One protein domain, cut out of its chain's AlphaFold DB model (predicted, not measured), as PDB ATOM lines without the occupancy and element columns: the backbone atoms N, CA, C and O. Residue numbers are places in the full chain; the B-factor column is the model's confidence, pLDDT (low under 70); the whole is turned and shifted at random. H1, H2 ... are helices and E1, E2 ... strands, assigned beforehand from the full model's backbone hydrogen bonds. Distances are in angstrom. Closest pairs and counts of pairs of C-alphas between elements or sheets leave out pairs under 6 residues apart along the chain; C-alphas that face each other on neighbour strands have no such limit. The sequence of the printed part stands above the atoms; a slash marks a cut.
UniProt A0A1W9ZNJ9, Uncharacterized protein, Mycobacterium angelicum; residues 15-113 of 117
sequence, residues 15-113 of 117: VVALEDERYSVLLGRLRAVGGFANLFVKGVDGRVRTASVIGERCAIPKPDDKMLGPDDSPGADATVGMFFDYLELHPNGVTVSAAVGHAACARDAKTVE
ATOM      1  N   VAL A  15     259.160 206.588 169.876       97.50
ATOM      2  CA  VAL A  15     258.752 205.188 169.778       97.50
ATOM      3  C   VAL A  15     257.302 205.152 169.338       97.50
ATOM      4  O   VAL A  15     256.453 205.852 169.884       97.50
ATOM      5  N   VAL A  16     257.031 204.332 168.331       97.38
ATOM      6  CA  VAL A  16     255.688 204.080 167.813       97.38
ATOM      7  C   VAL A  16     255.292 202.634 168.068       97.38
ATOM      8  O   VAL A  16     256.128 201.725 168.026       97.38
ATOM      9  N   ALA A  17     254.009 202.445 168.343       97.88
ATOM     10  CA  ALA A  17     253.415 201.174 168.715       97.88
ATOM     11  C   ALA A  17     251.965 201.078 168.222       97.88
ATOM     12  O   ALA A  17     251.300 202.094 167.989       97.88
ATOM     13  N   LEU A  18     251.475 199.853 168.065       97.94
ATOM     14  CA  LEU A  18     250.049 199.582 167.890       97.94
ATOM     15  C   LEU A  18     249.444 199.176 169.229       97.94
ATOM     16  O   LEU A  18     250.108 198.560 170.053       97.94
ATOM     17  N   GLU A  19     248.186 199.521 169.457       97.38
ATOM     18  CA  GLU A  19     247.504 199.225 170.716       97.38
ATOM     19  C   GLU A  19     247.422 197.724 171.037       97.38
ATOM     20  O   GLU A  19     247.517 197.326 172.199       97.38
ATOM     21  N   ASP A  20     247.266 196.897 170.007       96.94
ATOM     22  CA  ASP A  20     247.124 195.445 170.085       96.94
ATOM     23  C   ASP A  20     248.467 194.705 170.202       96.94
ATOM     24  O   ASP A  20     248.493 193.500 170.464       96.94
ATOM     25  N   GLU A  21     249.597 195.404 170.054       97.00
ATOM     26  CA  GLU A  21     250.906 194.786 170.225       97.00
ATOM     27  C   GLU A  21     251.187 194.466 171.703       97.00
ATOM     28  O   GLU A  21     250.662 195.092 172.629       97.00
ATOM     29  N   ARG A  22     252.051 193.474 171.944       96.94
ATOM     30  CA  ARG A  22     252.430 193.082 173.307       96.94
ATOM     31  C   ARG A  22     253.235 194.184 173.985       96.94
ATOM     32  O   ARG A  22     254.219 194.673 173.429       96.94
ATOM     33  N   TYR A  23     252.917 194.468 175.244       95.50
ATOM     34  CA  TYR A  23     253.657 195.421 176.073       95.50
ATOM     35  C   TYR A  23     255.157 195.080 176.177       95.50
ATOM     36  O   TYR A  23     256.017 195.960 176.167       95.50
ATOM     37  N   SER A  24     255.501 193.790 176.185       93.44
ATOM     38  CA  SER A  24     256.893 193.324 176.190       93.44
ATOM     39  C   SER A  24     257.694 193.765 174.957       93.44
ATOM     40  O   SER A  24     258.894 194.035 175.069       93.44
ATOM     41  N   VAL A  25     257.042 193.892 173.796       95.06
ATOM     42  CA  VAL A  25     257.658 194.389 172.555       95.06
ATOM     43  C   VAL A  25     257.948 195.883 172.678       95.06
ATOM     44  O   VAL A  25     259.066 196.308 172.377       95.06
ATOM     45  N   LEU A  26     256.993 196.662 173.194       95.69
ATOM     46  CA  LEU A  26     257.185 198.082 173.486       95.69
ATOM     47  C   LEU A  26     258.361 198.302 174.450       95.69
ATOM     48  O   LEU A  26     259.240 199.112 174.160       95.69
ATOM     49  N   LEU A  27     258.439 197.542 175.547       93.06
ATOM     50  CA  LEU A  27     259.566 197.618 176.485       93.06
ATOM     51  C   LEU A  27     260.916 197.347 175.809       93.06
ATOM     52  O   LEU A  27     261.909 198.001 176.122       93.06
ATOM     53  N   GLY A  28     260.965 196.394 174.874       93.31
ATOM     54  CA  GLY A  28     262.156 196.137 174.065       93.31
ATOM     55  C   GLY A  28     262.579 197.355 173.240       93.31
ATOM     56  O   GLY A  28     263.758 197.705 173.235       93.31
ATOM     57  N   ARG A  29     261.621 198.033 172.596       95.31
ATOM     58  CA  ARG A  29     261.878 199.249 171.804       95.31
ATOM     59  C   ARG A  29     262.316 200.422 172.676       95.31
ATOM     60  O   ARG A  29     263.270 201.102 172.317       95.31
ATOM     61  N   LEU A  30     261.678 200.622 173.830       94.19
ATOM     62  CA  LEU A  30     262.080 201.661 174.781       94.19
ATOM     63  C   LEU A  30     263.525 201.445 175.253       94.19
ATOM     64  O   LEU A  30     264.321 202.379 175.212       94.19
ATOM     65  N   ARG A  31     263.910 200.206 175.587       91.94
ATOM     66  CA  ARG A  31     265.301 199.873 175.945       91.94
ATOM     67  C   ARG A  31     266.289 200.175 174.824       91.94
ATOM     68  O   ARG A  31     267.381 200.662 175.102       91.94
ATOM     69  N   ALA A  32     265.912 199.919 173.575       91.62
ATOM     70  CA  ALA A  32     266.770 200.169 172.419       91.62
ATOM     71  C   ALA A  32     267.085 201.661 172.200       91.62
ATOM     72  O   ALA A  32     268.107 201.971 171.596       91.62
ATOM     73  N   VAL A  33     266.247 202.571 172.711       91.25
ATOM     74  CA  VAL A  33     266.464 204.031 172.657       91.25
ATOM     75  C   VAL A  33     266.963 204.617 173.986       91.25
ATOM     76  O   VAL A  33     266.883 205.819 174.206       91.25
ATOM     77  N   GLY A  34     267.468 203.776 174.896       88.88
ATOM     78  CA  GLY A  34     268.002 204.213 176.192       88.88
ATOM     79  C   GLY A  34     266.950 204.400 177.290       88.88
ATOM     80  O   GLY A  34     267.273 204.868 178.374       88.88
ATOM     81  N   GLY A  35     265.699 204.005 177.041       90.19
ATOM     82  CA  GLY A  35     264.615 204.042 178.023       90.19
ATOM     83  C   GLY A  35     263.945 205.400 178.201       90.19
ATOM     84  O   GLY A  35     263.163 205.565 179.136       90.19
ATOM     85  N   PHE A  36     264.204 206.340 177.291       91.06
ATOM     86  CA  PHE A  36     263.512 207.624 177.194       91.06
ATOM     87  C   PHE A  36     262.825 207.710 175.835       91.06
ATOM     88  O   PHE A  36     263.430 207.367 174.822       91.06
ATOM     89  N   ALA A  37     261.569 208.145 175.788       96.38
ATOM     90  CA  ALA A  37     260.859 208.277 174.521       96.38
ATOM     91  C   ALA A  37     259.639 209.190 174.602       96.38
ATOM     92  O   ALA A  37     258.901 209.200 175.586       96.38
ATOM     93  N   ASN A  38     259.372 209.855 173.485       97.44
ATOM     94  CA  ASN A  38     258.056 210.346 173.119       97.44
ATOM     95  C   ASN A  38     257.299 209.173 172.487       97.44
ATOM     96  O   ASN A  38     257.606 208.755 171.365       97.44
ATOM     97  N   LEU A  39     256.363 208.588 173.228       97.38
ATOM     98  CA  LEU A  39     255.628 207.405 172.802       97.38
ATOM     99  C   LEU A  39     254.361 207.815 172.053       97.38
ATOM    100  O   LEU A  39     253.620 208.682 172.513       97.38
ATOM    101  N   PHE A  40     254.103 207.160 170.927       97.56
ATOM    102  CA  PHE A  40     252.881 207.291 170.144       97.56
ATOM    103  C   PHE A  40     252.280 205.915 169.887       97.56
ATOM    104  O   PHE A  40     252.949 205.013 169.383       97.56
ATOM    105  N   VAL A  41     251.002 205.760 170.203       97.75
ATOM    106  CA  VAL A  41     250.276 204.502 170.049       97.75
ATOM    107  C   VAL A  41     249.082 204.727 169.154       97.75
ATOM    108  O   VAL A  41     248.230 205.559 169.455       97.75
ATOM    109  N   LYS A  42     249.000 203.967 168.065       97.75
ATOM    110  CA  LYS A  42     247.809 203.950 167.221       97.75
ATOM    111  C   LYS A  42     246.798 202.951 167.783       97.75
ATOM    112  O   LYS A  42     247.099 201.762 167.877       97.75
ATOM    113  N   GLY A  43     245.620 203.453 168.127       94.81
ATOM    114  CA  GLY A  43     244.463 202.676 168.543       94.81
ATOM    115  C   GLY A  43     243.795 201.944 167.385       94.81
ATOM    116  O   GLY A  43     243.929 202.326 166.215       94.81
ATOM    117  N   VAL A  44     243.040 200.897 167.713       90.12
ATOM    118  CA  VAL A  44     242.251 200.131 166.726       90.12
ATOM    119  C   VAL A  44     241.141 200.970 166.084       90.12
ATOM    120  O   VAL A  44     240.762 200.730 164.940       90.12
ATOM    121  N   ASP A  45     240.663 201.997 166.790       90.50
ATOM    122  CA  ASP A  45     239.691 202.987 166.314       90.50
ATOM    123  C   ASP A  45     240.316 204.065 165.404       90.50
ATOM    124  O   ASP A  45     239.625 204.961 164.919       90.50
ATOM    125  N   GLY A  46     241.626 203.977 165.154       90.81
ATOM    126  CA  GLY A  46     242.383 204.921 164.340       90.81
ATOM    127  C   GLY A  46     242.850 206.168 165.089       90.81
ATOM    128  O   GLY A  46     243.582 206.965 164.496       90.81
ATOM    129  N   ARG A  47     242.495 206.344 166.368       94.38
ATOM    130  CA  ARG A  47     243.011 207.442 167.195       94.38
ATOM    131  C   ARG A  47     244.472 207.204 167.550       94.38
ATOM    132  O   ARG A  47     244.947 206.073 167.569       94.38
ATOM    133  N   VAL A  48     245.200 208.276 167.842       96.44
ATOM    134  CA  VAL A  48     246.581 208.182 168.323       96.44
ATOM    135  C   VAL A  48     246.634 208.692 169.751       96.44
ATOM    136  O   VAL A  48     246.162 209.787 170.033       96.44
ATOM    137  N   ARG A  49     247.218 207.903 170.648       96.38
ATOM    138  CA  ARG A  49     247.545 208.304 172.016       96.38
ATOM    139  C   ARG A  49     249.034 208.573 172.133       96.38
ATOM    140  O   ARG A  49     249.833 208.016 171.383       96.38
ATOM    141  N   THR A  50     249.416 209.431 173.065       97.25
ATOM    142  CA  THR A  50     250.812 209.743 173.354       97.25
ATOM    143  C   THR A  50     251.083 209.720 174.846       97.25
ATOM    144  O   THR A  50     250.183 210.004 175.631       97.25
ATOM    145  N   ALA A  51     252.308 209.365 175.215       97.19
ATOM    146  CA  ALA A  51     252.815 209.420 176.576       97.19
ATOM    147  C   ALA A  51     254.303 209.788 176.558       97.19
ATOM    148  O   ALA A  51     255.015 209.543 175.578       97.19
ATOM    149  N   SER A  52     254.779 210.341 177.663       96.62
ATOM    150  CA  SER A  52     256.193 210.621 177.894       96.62
ATOM    151  C   SER A  52     256.801 209.483 178.701       96.62
ATOM    152  O   SER A  52     256.268 209.124 179.747       96.62
ATOM    153  N   VAL A  53     257.935 208.944 178.258       96.00
ATOM    154  CA  VAL A  53     258.768 208.036 179.056       96.00
ATOM    155  C   VAL A  53     260.049 208.775 179.412       96.00
ATOM    156  O   VAL A  53     260.866 209.058 178.538       96.00
ATOM    157  N   ILE A  54     260.202 209.119 180.687       94.56
ATOM    158  CA  ILE A  54     261.320 209.912 181.213       94.56
ATOM    159  C   ILE A  54     262.069 209.136 182.294       94.56
ATOM    160  O   ILE A  54     261.552 208.171 182.845       94.56
ATOM    161  N   GLY A  55     263.282 209.555 182.652       91.00
ATOM    162  CA  GLY A  55     263.955 208.993 183.825       91.00
ATOM    163  C   GLY A  55     263.150 209.268 185.095       91.00
ATOM    164  O   GLY A  55     262.659 210.380 185.273       91.00
ATOM    165  N   GLU A  56     263.040 208.293 186.001       87.38
ATOM    166  CA  GLU A  56     262.250 208.465 187.233       87.38
ATOM    167  C   GLU A  56     262.745 209.654 188.073       87.38
ATOM    168  O   GLU A  56     261.948 210.444 188.556       87.38
ATOM    169  N   ARG A  57     264.065 209.872 188.138       86.88
ATOM    170  CA  ARG A  57     264.683 211.047 188.791       86.88
ATOM    171  C   ARG A  57     264.259 212.401 188.206       86.88
ATOM    172  O   ARG A  57     264.468 213.425 188.849       86.88
ATOM    173  N   CYS A  58     263.747 212.413 186.977       86.50
ATOM    174  CA  CYS A  58     263.246 213.605 186.296       86.50
ATOM    175  C   CYS A  58     261.737 213.791 186.512       86.50
ATOM    176  O   CYS A  58     261.214 214.873 186.249       86.50
ATOM    177  N   ALA A  59     261.032 212.770 187.010       83.88
ATOM    178  CA  ALA A  59     259.677 212.923 187.509       83.88
ATOM    179  C   ALA A  59     259.755 213.613 188.881       83.88
ATOM    180  O   ALA A  59     260.108 213.002 189.884       83.88
ATOM    181  N   ILE A  60     259.479 214.923 188.914       84.44
ATOM    182  CA  ILE A  60     259.409 215.699 190.165       84.44
ATOM    183  C   ILE A  60     258.425 215.054 191.163       84.44
ATOM    184  O   ILE A  60     258.806 214.875 192.323       84.44
ATOM    185  N   PRO A  61     257.180 214.697 190.773       89.25
ATOM    186  CA  PRO A  61     256.324 213.892 191.634       89.25
ATOM    187  C   PRO A  61     256.758 212.424 191.612       89.25
ATOM    188  O   PRO A  61     257.183 211.897 190.583       89.25
ATOM    189  N   LYS A  62     256.581 211.751 192.752       90.44
ATOM    190  CA  LYS A  62     256.753 210.301 192.842       90.44
ATOM    191  C   LYS A  62     255.706 209.605 191.949       90.44
ATOM    192  O   LYS A  62     254.546 210.009 192.018       90.44
ATOM    193  N   PRO A  63     256.085 208.575 191.171       92.81
ATOM    194  CA  PRO A  63     255.130 207.756 190.426       92.81
ATOM    195  C   PRO A  63     254.064 207.143 191.344       92.81
ATOM    196  O   PRO A  63     254.366 206.780 192.489       92.81
ATOM    197  N   ASP A  64     252.835 207.033 190.839       94.06
ATOM    198  CA  ASP A  64     251.699 206.493 191.596       94.06
ATOM    199  C   ASP A  64     251.823 204.978 191.790       94.06
ATOM    200  O   ASP A  64     251.429 204.459 192.832       94.06
ATOM    201  N   ASP A  65     252.416 204.286 190.812       93.88
ATOM    202  CA  ASP A  65     252.671 202.849 190.878       93.88
ATOM    203  C   ASP A  65     253.977 202.459 190.164       93.88
ATOM    204  O   ASP A  65     254.645 203.273 189.516       93.88
ATOM    205  N   LYS A  66     254.356 201.189 190.283       92.19
ATOM    206  CA  LYS A  66     255.514 200.569 189.649       92.19
ATOM    207  C   LYS A  66     255.111 199.241 189.009       92.19
ATOM    208  O   LYS A  66     254.474 198.398 189.618       92.19
ATOM    209  N   MET A  67     255.585 199.015 187.795       90.25
ATOM    210  CA  MET A  67     255.492 197.746 187.074       90.25
ATOM    211  C   MET A  67     256.871 197.086 187.030       90.25
ATOM    212  O   MET A  67     257.460 196.874 185.964       90.25
ATOM    213  N   LEU A  68     257.445 196.861 188.214       85.00
ATOM    214  CA  LEU A  68     258.813 196.382 188.389       85.00
ATOM    215  C   LEU A  68     258.844 195.080 189.191       85.00
ATOM    216  O   LEU A  68     258.411 195.043 190.335       85.00
ATOM    217  N   GLY A  69     259.495 194.055 188.643       77.62
ATOM    218  CA  GLY A  69     259.695 192.782 189.339       77.62
ATOM    219  C   GLY A  69     258.589 191.760 189.062       77.62
ATOM    220  O   GLY A  69     257.627 192.070 188.366       77.62
ATOM    221  N   PRO A  70     258.754 190.513 189.527       73.44
ATOM    222  CA  PRO A  70     257.944 189.377 189.082       73.44
ATOM    223  C   PRO A  70     256.463 189.466 189.471       73.44
ATOM    224  O   PRO A  70     255.630 189.010 188.694       73.44
ATOM    225  N   ASP A  71     256.142 190.075 190.615       80.25
ATOM    226  CA  ASP A  71     254.764 190.158 191.123       80.25
ATOM    227  C   ASP A  71     253.997 191.374 190.572       80.25
ATOM    228  O   ASP A  71     252.781 191.309 190.409       80.25
ATOM    229  N   ASP A  72     254.715 192.449 190.224       83.50
ATOM    230  CA  ASP A  72     254.143 193.710 189.724       83.50
ATOM    231  C   ASP A  72     254.256 193.834 188.184       83.50
ATOM    232  O   ASP A  72     253.858 194.835 187.584       83.50
ATOM    233  N   SER A  73     254.847 192.839 187.508       82.81
ATOM    234  CA  SER A  73     255.004 192.859 186.048       82.81
ATOM    235  C   SER A  73     253.676 192.583 185.344       82.81
ATOM    236  O   SER A  73     252.971 191.638 185.707       82.81
ATOM    237  N   PRO A  74     253.360 193.317 184.262       88.06
ATOM    238  CA  PRO A  74     252.225 192.984 183.418       88.06
ATOM    239  C   PRO A  74     252.309 191.541 182.920       88.06
ATOM    240  O   PRO A  74     253.387 191.051 182.569       88.06
ATOM    241  N   GLY A  75     251.156 190.870 182.870       90.38
ATOM    242  CA  GLY A  75     251.065 189.505 182.355       90.38
ATOM    243  C   GLY A  75     251.614 189.391 180.929       90.38
ATOM    244  O   GLY A  75     251.628 190.363 180.174       90.38
ATOM    245  N   ALA A  76     252.033 188.186 180.533       90.56
ATOM    246  CA  ALA A  76     252.650 187.940 179.221       90.56
ATOM    247  C   ALA A  76     251.772 188.378 178.034       90.56
ATOM    248  O   ALA A  76     252.288 188.715 176.966       90.56
ATOM    249  N   ASP A  77     250.454 188.392 178.240       94.69
ATOM    250  CA  ASP A  77     249.477 188.781 177.236       94.69
ATOM    251  C   ASP A  77     249.089 190.269 177.256       94.69
ATOM    252  O   ASP A  77     248.338 190.702 176.379       94.69
ATOM    253  N   ALA A  78     249.604 191.059 178.203       96.31
ATOM    254  CA  ALA A  78     249.287 192.478 178.316       96.31
ATOM    255  C   ALA A  78     249.649 193.232 177.029       96.31
ATOM    256  O   ALA A  78     250.736 193.060 176.459       96.31
ATOM    257  N   THR A  79     248.728 194.074 176.571       97.56
ATOM    258  CA  THR A  79     248.902 194.875 175.360       97.56
ATOM    259  C   THR A  79     249.353 196.291 175.693       97.56
ATOM    260  O   THR A  79     249.255 196.751 176.834       97.56
ATOM    261  N   VAL A  80     249.849 197.005 174.686       97.50
ATOM    262  CA  VAL A  80     250.185 198.427 174.821       97.50
ATOM    263  C   VAL A  80     248.945 199.263 175.147       97.50
ATOM    264  O   VAL A  80     249.046 200.206 175.929       97.50
ATOM    265  N   GLY A  81     247.775 198.901 174.619       97.00
ATOM    266  CA  GLY A  81     246.516 199.565 174.953       97.00
ATOM    267  C   GLY A  81     246.156 199.496 176.422       97.00
ATOM    268  O   GLY A  81     245.955 200.534 177.040       97.00
ATOM    269  N   MET A  82     246.195 198.292 176.999       96.88
ATOM    270  CA  MET A  82     245.947 198.095 178.431       96.88
ATOM    271  C   MET A  82     246.903 198.925 179.292       96.88
ATOM    272  O   MET A  82     246.509 199.456 180.325       96.88
ATOM    273  N   PHE A  83     248.162 199.053 178.865       96.62
ATOM    274  CA  PHE A  83     249.131 199.901 179.551       96.62
ATOM    275  C   PHE A  83     248.765 201.391 179.472       96.62
ATOM    276  O   PHE A  83     248.884 202.091 180.473       96.62
ATOM    277  N   PHE A  84     248.287 201.882 178.328       96.56
ATOM    278  CA  PHE A  84     247.813 203.265 178.204       96.56
ATOM    279  C   PHE A  84     246.556 203.533 179.030       96.56
ATOM    280  O   PHE A  84     246.511 204.545 179.723       96.56
ATOM    281  N   ASP A  85     245.587 202.617 179.013       95.81
ATOM    282  CA  ASP A  85     244.391 202.711 179.857       95.81
ATOM    283  C   ASP A  85     244.789 202.781 181.335       95.81
ATOM    284  O   ASP A  85     244.256 203.570 182.108       95.81
ATOM    285  N   TYR A  86     245.789 201.988 181.723       96.19
ATOM    286  CA  TYR A  86     246.339 202.018 183.067       96.19
ATOM    287  C   TYR A  86     247.055 203.344 183.372       96.19
ATOM    288  O   TYR A  86     246.836 203.905 184.440       96.19
ATOM    289  N   LEU A  87     247.850 203.903 182.452       96.44
ATOM    290  CA  LEU A  87     248.486 205.216 182.637       96.44
ATOM    291  C   LEU A  87     247.475 206.349 182.847       96.44
ATOM    292  O   LEU A  87     247.735 207.249 183.640       96.44
ATOM    293  N   GLU A  88     246.323 206.311 182.177       95.12
ATOM    294  CA  GLU A  88     245.264 207.319 182.344       95.12
ATOM    295  C   GLU A  88     244.670 207.325 183.765       95.12
ATOM    296  O   GLU A  88     244.162 208.351 184.220       95.12
ATOM    297  N   LEU A  89     244.787 206.212 184.498       96.00
ATOM    298  CA  LEU A  89     244.375 206.101 185.901       96.00
ATOM    299  C   LEU A  89     245.441 206.603 186.897       96.00
ATOM    300  O   LEU A  89     245.128 206.757 188.077       96.00
ATOM    301  N   HIS A  90     246.673 206.865 186.443       96.25
ATOM    302  CA  HIS A  90     247.837 207.187 187.282       96.25
ATOM    303  C   HIS A  90     248.431 208.552 186.880       96.25
ATOM    304  O   HIS A  90     249.393 208.611 186.106       96.25
ATOM    305  N   PRO A  91     247.871 209.678 187.367       91.75
ATOM    306  CA  PRO A  91     248.249 211.027 186.934       91.75
ATOM    307  C   PRO A  91     249.717 211.405 187.199       91.75
ATOM    308  O   PRO A  91     250.261 212.250 186.483       91.75
ATOM    309  N   ASN A  92     250.387 210.800 188.187       93.88
ATOM    310  CA  ASN A  92     251.822 211.001 188.423       93.88
ATOM    311  C   ASN A  92     252.709 210.006 187.660       93.88
ATOM    312  O   ASN A  92     253.937 210.130 187.697       93.88
ATOM    313  N   GLY A  93     252.105 209.076 186.925       95.50
ATOM    314  CA  GLY A  93     252.780 208.097 186.089       95.50
ATOM    315  C   GLY A  93     253.098 206.787 186.796       95.50
ATOM    316  O   GLY A  93     252.840 206.599 187.985       95.50
ATOM    317  N   VAL A  94     253.681 205.880 186.020       95.56
ATOM    318  CA  VAL A  94     253.990 204.506 186.421       95.56
ATOM    319  C   VAL A  94     255.454 204.220 186.127       95.56
ATOM    320  O   VAL A  94     255.942 204.463 185.016       95.56
ATOM    321  N   THR A  95     256.163 203.668 187.107       94.56
ATOM    322  CA  THR A  95     257.544 203.230 186.911       94.56
ATOM    323  C   THR A  95     257.593 201.966 186.051       94.56
ATOM    324  O   THR A  95     256.934 200.974 186.351       94.56
ATOM    325  N   VAL A  96     258.429 201.953 185.012       92.44
ATOM    326  CA  VAL A  96     258.586 200.843 184.062       92.44
ATOM    327  C   VAL A  96     260.052 200.440 183.875       92.44
ATOM    328  O   VAL A  96     260.971 201.259 183.947       92.44
ATOM    329  N   SER A  97     260.277 199.157 183.571       85.62
ATOM    330  CA  SER A  97     261.609 198.592 183.284       85.62
ATOM    331  C   SER A  97     262.029 198.824 181.823       85.62
ATOM    332  O   SER A  97     262.259 197.897 181.035       85.62
ATOM    333  N   ALA A  98     262.057 200.099 181.437       76.94
ATOM    334  CA  ALA A  98     262.344 200.543 180.076       76.94
ATOM    335  C   ALA A  98     263.825 200.861 179.828       76.94
ATOM    336  O   ALA A  98     264.206 201.016 178.674       76.94
ATOM    337  N   ALA A  99     264.666 200.923 180.863       73.50
ATOM    338  CA  ALA A  99     266.092 201.199 180.732       73.50
ATOM    339  C   ALA A  99     266.944 200.189 181.507       73.50
ATOM    340  O   ALA A  99     266.508 199.609 182.502       73.50
ATOM    341  N   VAL A 100     268.178 199.977 181.052       68.19
ATOM    342  CA  VAL A 100     269.143 199.119 181.749       68.19
ATOM    343  C   VAL A 100     269.893 199.968 182.773       68.19
ATOM    344  O   VAL A 100     270.603 200.897 182.408       68.19
ATOM    345  N   GLY A 101     269.745 199.644 184.059       70.81
ATOM    346  CA  GLY A 101     270.484 200.301 185.146       70.81
ATOM    347  C   GLY A 101     269.795 201.514 185.781       70.81
ATOM    348  O   GLY A 101     270.307 202.033 186.768       70.81
ATOM    349  N   HIS A 102     268.626 201.935 185.289       76.44
ATOM    350  CA  HIS A 102     267.782 202.922 185.962       76.44
ATOM    351  C   HIS A 102     266.292 202.688 185.690       76.44
ATOM    352  O   HIS A 102     265.907 202.078 184.695       76.44
ATOM    353  N   ALA A 103     265.453 203.194 186.588       85.25
ATOM    354  CA  ALA A 103     264.010 203.207 186.411       85.25
ATOM    355  C   ALA A 103     263.584 204.353 185.475       85.25
ATOM    356  O   ALA A 103     264.184 205.436 185.473       85.25
ATOM    357  N   ALA A 104     262.545 204.112 184.680       92.25
ATOM    358  CA  ALA A 104     261.879 205.130 183.878       92.25
ATOM    359  C   ALA A 104     260.437 205.299 184.365       92.25
ATOM    360  O   ALA A 104     259.835 204.343 184.840       92.25
ATOM    361  N   CYS A 105     259.882 206.495 184.230       95.25
ATOM    362  CA  CYS A 105     258.496 206.815 184.529       95.25
ATOM    363  C   CYS A 105     257.766 207.126 183.219       95.25
ATOM    364  O   CYS A 105     258.149 208.046 182.490       95.25
ATOM    365  N   ALA A 106     256.734 206.341 182.922       96.19
ATOM    366  CA  ALA A 106     255.797 206.614 181.843       96.19
ATOM    367  C   ALA A 106     254.627 207.441 182.390       96.19
ATOM    368  O   ALA A 106     254.075 207.105 183.436       96.19
ATOM    369  N   ARG A 107     254.267 208.533 181.714       95.88
ATOM    370  CA  ARG A 107     253.308 209.523 182.224       95.88
ATOM    371  C   ARG A 107     252.696 210.383 181.122       95.88
ATOM    372  O   ARG A 107     253.077 210.289 179.956       95.88
ATOM    373  N   ASP A 108     251.777 211.256 181.532       94.56
ATOM    374  CA  ASP A 108     251.134 212.271 180.691       94.56
ATOM    375  C   ASP A 108     250.398 211.668 179.477       94.56
ATOM    376  O   ASP A 108     250.413 212.233 178.379       94.56
ATOM    377  N   ALA A 109     249.772 210.502 179.682       95.25
ATOM    378  CA  ALA A 109     248.985 209.819 178.665       95.25
ATOM    379  C   ALA A 109     247.809 210.696 178.209       95.25
ATOM    380  O   ALA A 109     247.057 211.226 179.027       95.25
ATOM    381  N   LYS A 110     247.662 210.873 176.895       94.06
ATOM    382  CA  LYS A 110     246.562 211.640 176.295       94.06
ATOM    383  C   LYS A 110     246.318 211.260 174.842       94.06
ATOM    384  O   LYS A 110     247.211 210.755 174.162       94.06
ATOM    385  N   THR A 111     245.130 211.582 174.337       95.00
ATOM    386  CA  THR A 111     244.829 211.503 172.900       95.00
ATOM    387  C   THR A 111     245.476 212.672 172.150       95.00
ATOM    388  O   THR A 111     245.539 213.796 172.648       95.00
ATOM    389  N   VAL A 112     246.009 212.394 170.961       93.25
ATOM    390  CA  VAL A 112     246.593 213.381 170.051       93.25
ATOM    391  C   VAL A 112     245.487 214.004 169.210       93.25
ATOM    392  O   VAL A 112     244.823 213.317 168.438       93.25
ATOM    393  N   GLU A 113     245.354 215.322 169.315       89.69
ATOM    394  CA  GLU A 113     244.520 216.125 168.423       89.69
ATOM    395  C   GLU A 113     245.346 216.539 167.200       89.69
ATOM    396  O   GLU A 113     246.345 217.260 167.315       89.69
TER     397      GLU A 113
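Overview. This is residues 15 to 113 of the 117 residues of an uncharacterized protein of Mycobacterium angelicum (UniProt A0A1W9ZNJ9). One strongly twisted sheet of six strands bends into a trough, with E3 and E6 along its floor and the short E1 and E4 at its rims. Two short helices lie over its hollow face: H2 packs across E6, and H1 lies beside the E1 rim. The printed part has 99 residues, in the order E1 H1 E2 E3 E4 H2 E5 E6, and its class is mixed, helices and strands. The mixed sheet runs E1 E2 E3 E6 E5 E4. The whole is compact and rounded, with a radius of gyration of the C-alphas of 12.2 A and spans of 34 by 27 by 24 A.

Arrangement. Start at E1, residues 15 to 18, an edge strand parallel to E2, residues 37 to 42; N 17 and O 40 are 3.0 A apart. Between them comes H1, residues 23 to 32, in a strand-helix-strand unit, two parallel neighbour strands joined through a helix, with a right-handed crossover. H1 is on the sheet at a height of 6.1 A, over none of its strands; its C-alpha 26 is 6.8 A from C-alpha 17 of E1. E2 forms a hairpin with E3, residues 48 to 55; N 41 and O 49 are 2.8 A apart. On E3's other side is antiparallel E6, residues 104 to 111, with N 105 and O 54 at 2.7 A. E6 forms a hairpin with E5, residues 94 to 96, where N 96 and O 104 are 2.8 A apart. E5 is parallel to the edge strand E4, residues 65 to 67, with N 67 and O 95 at 2.8 A. H2, residues 80 to 88, completes a second right-handed unit, E4, H2, E5. It is on the sheet at a height of 5.9 A, only just over E6 with 3 C-alphas falling on it, and runs across the strands at 89 degrees to E6 on the local plane. H1 and H2 form two layers with the sheet, the helices on one face. They only just touch, with 3 pairs of C-alphas within 8 A, only at their ends; Tyr 23 and Val 80 have the closest C-alphas, 4.8 A apart. In both helices every O i to N i+4 pair is within hydrogen-bond range.

Along the chain. Find C-alpha 15 at (258.752, 205.188, 169.778), where E1 begins. H1 measures 14.4 A from first to last C-alpha, E2 15.6 A and H2 12.6 A. E3 covers 23.3 A, and E6 covers 21.3 A to C-alpha 111 at (244.829, 211.503, 172.900).

Size, cuts and confidence. The C-alphas of Pro 70 and Glu 113 are the two farthest apart, 36.4 A. The printed part has no cut. The link from E4 to H2, residues 68 to 79, is long. Mean pLDDT of the printed part is 92.0; residue 100 is under 70.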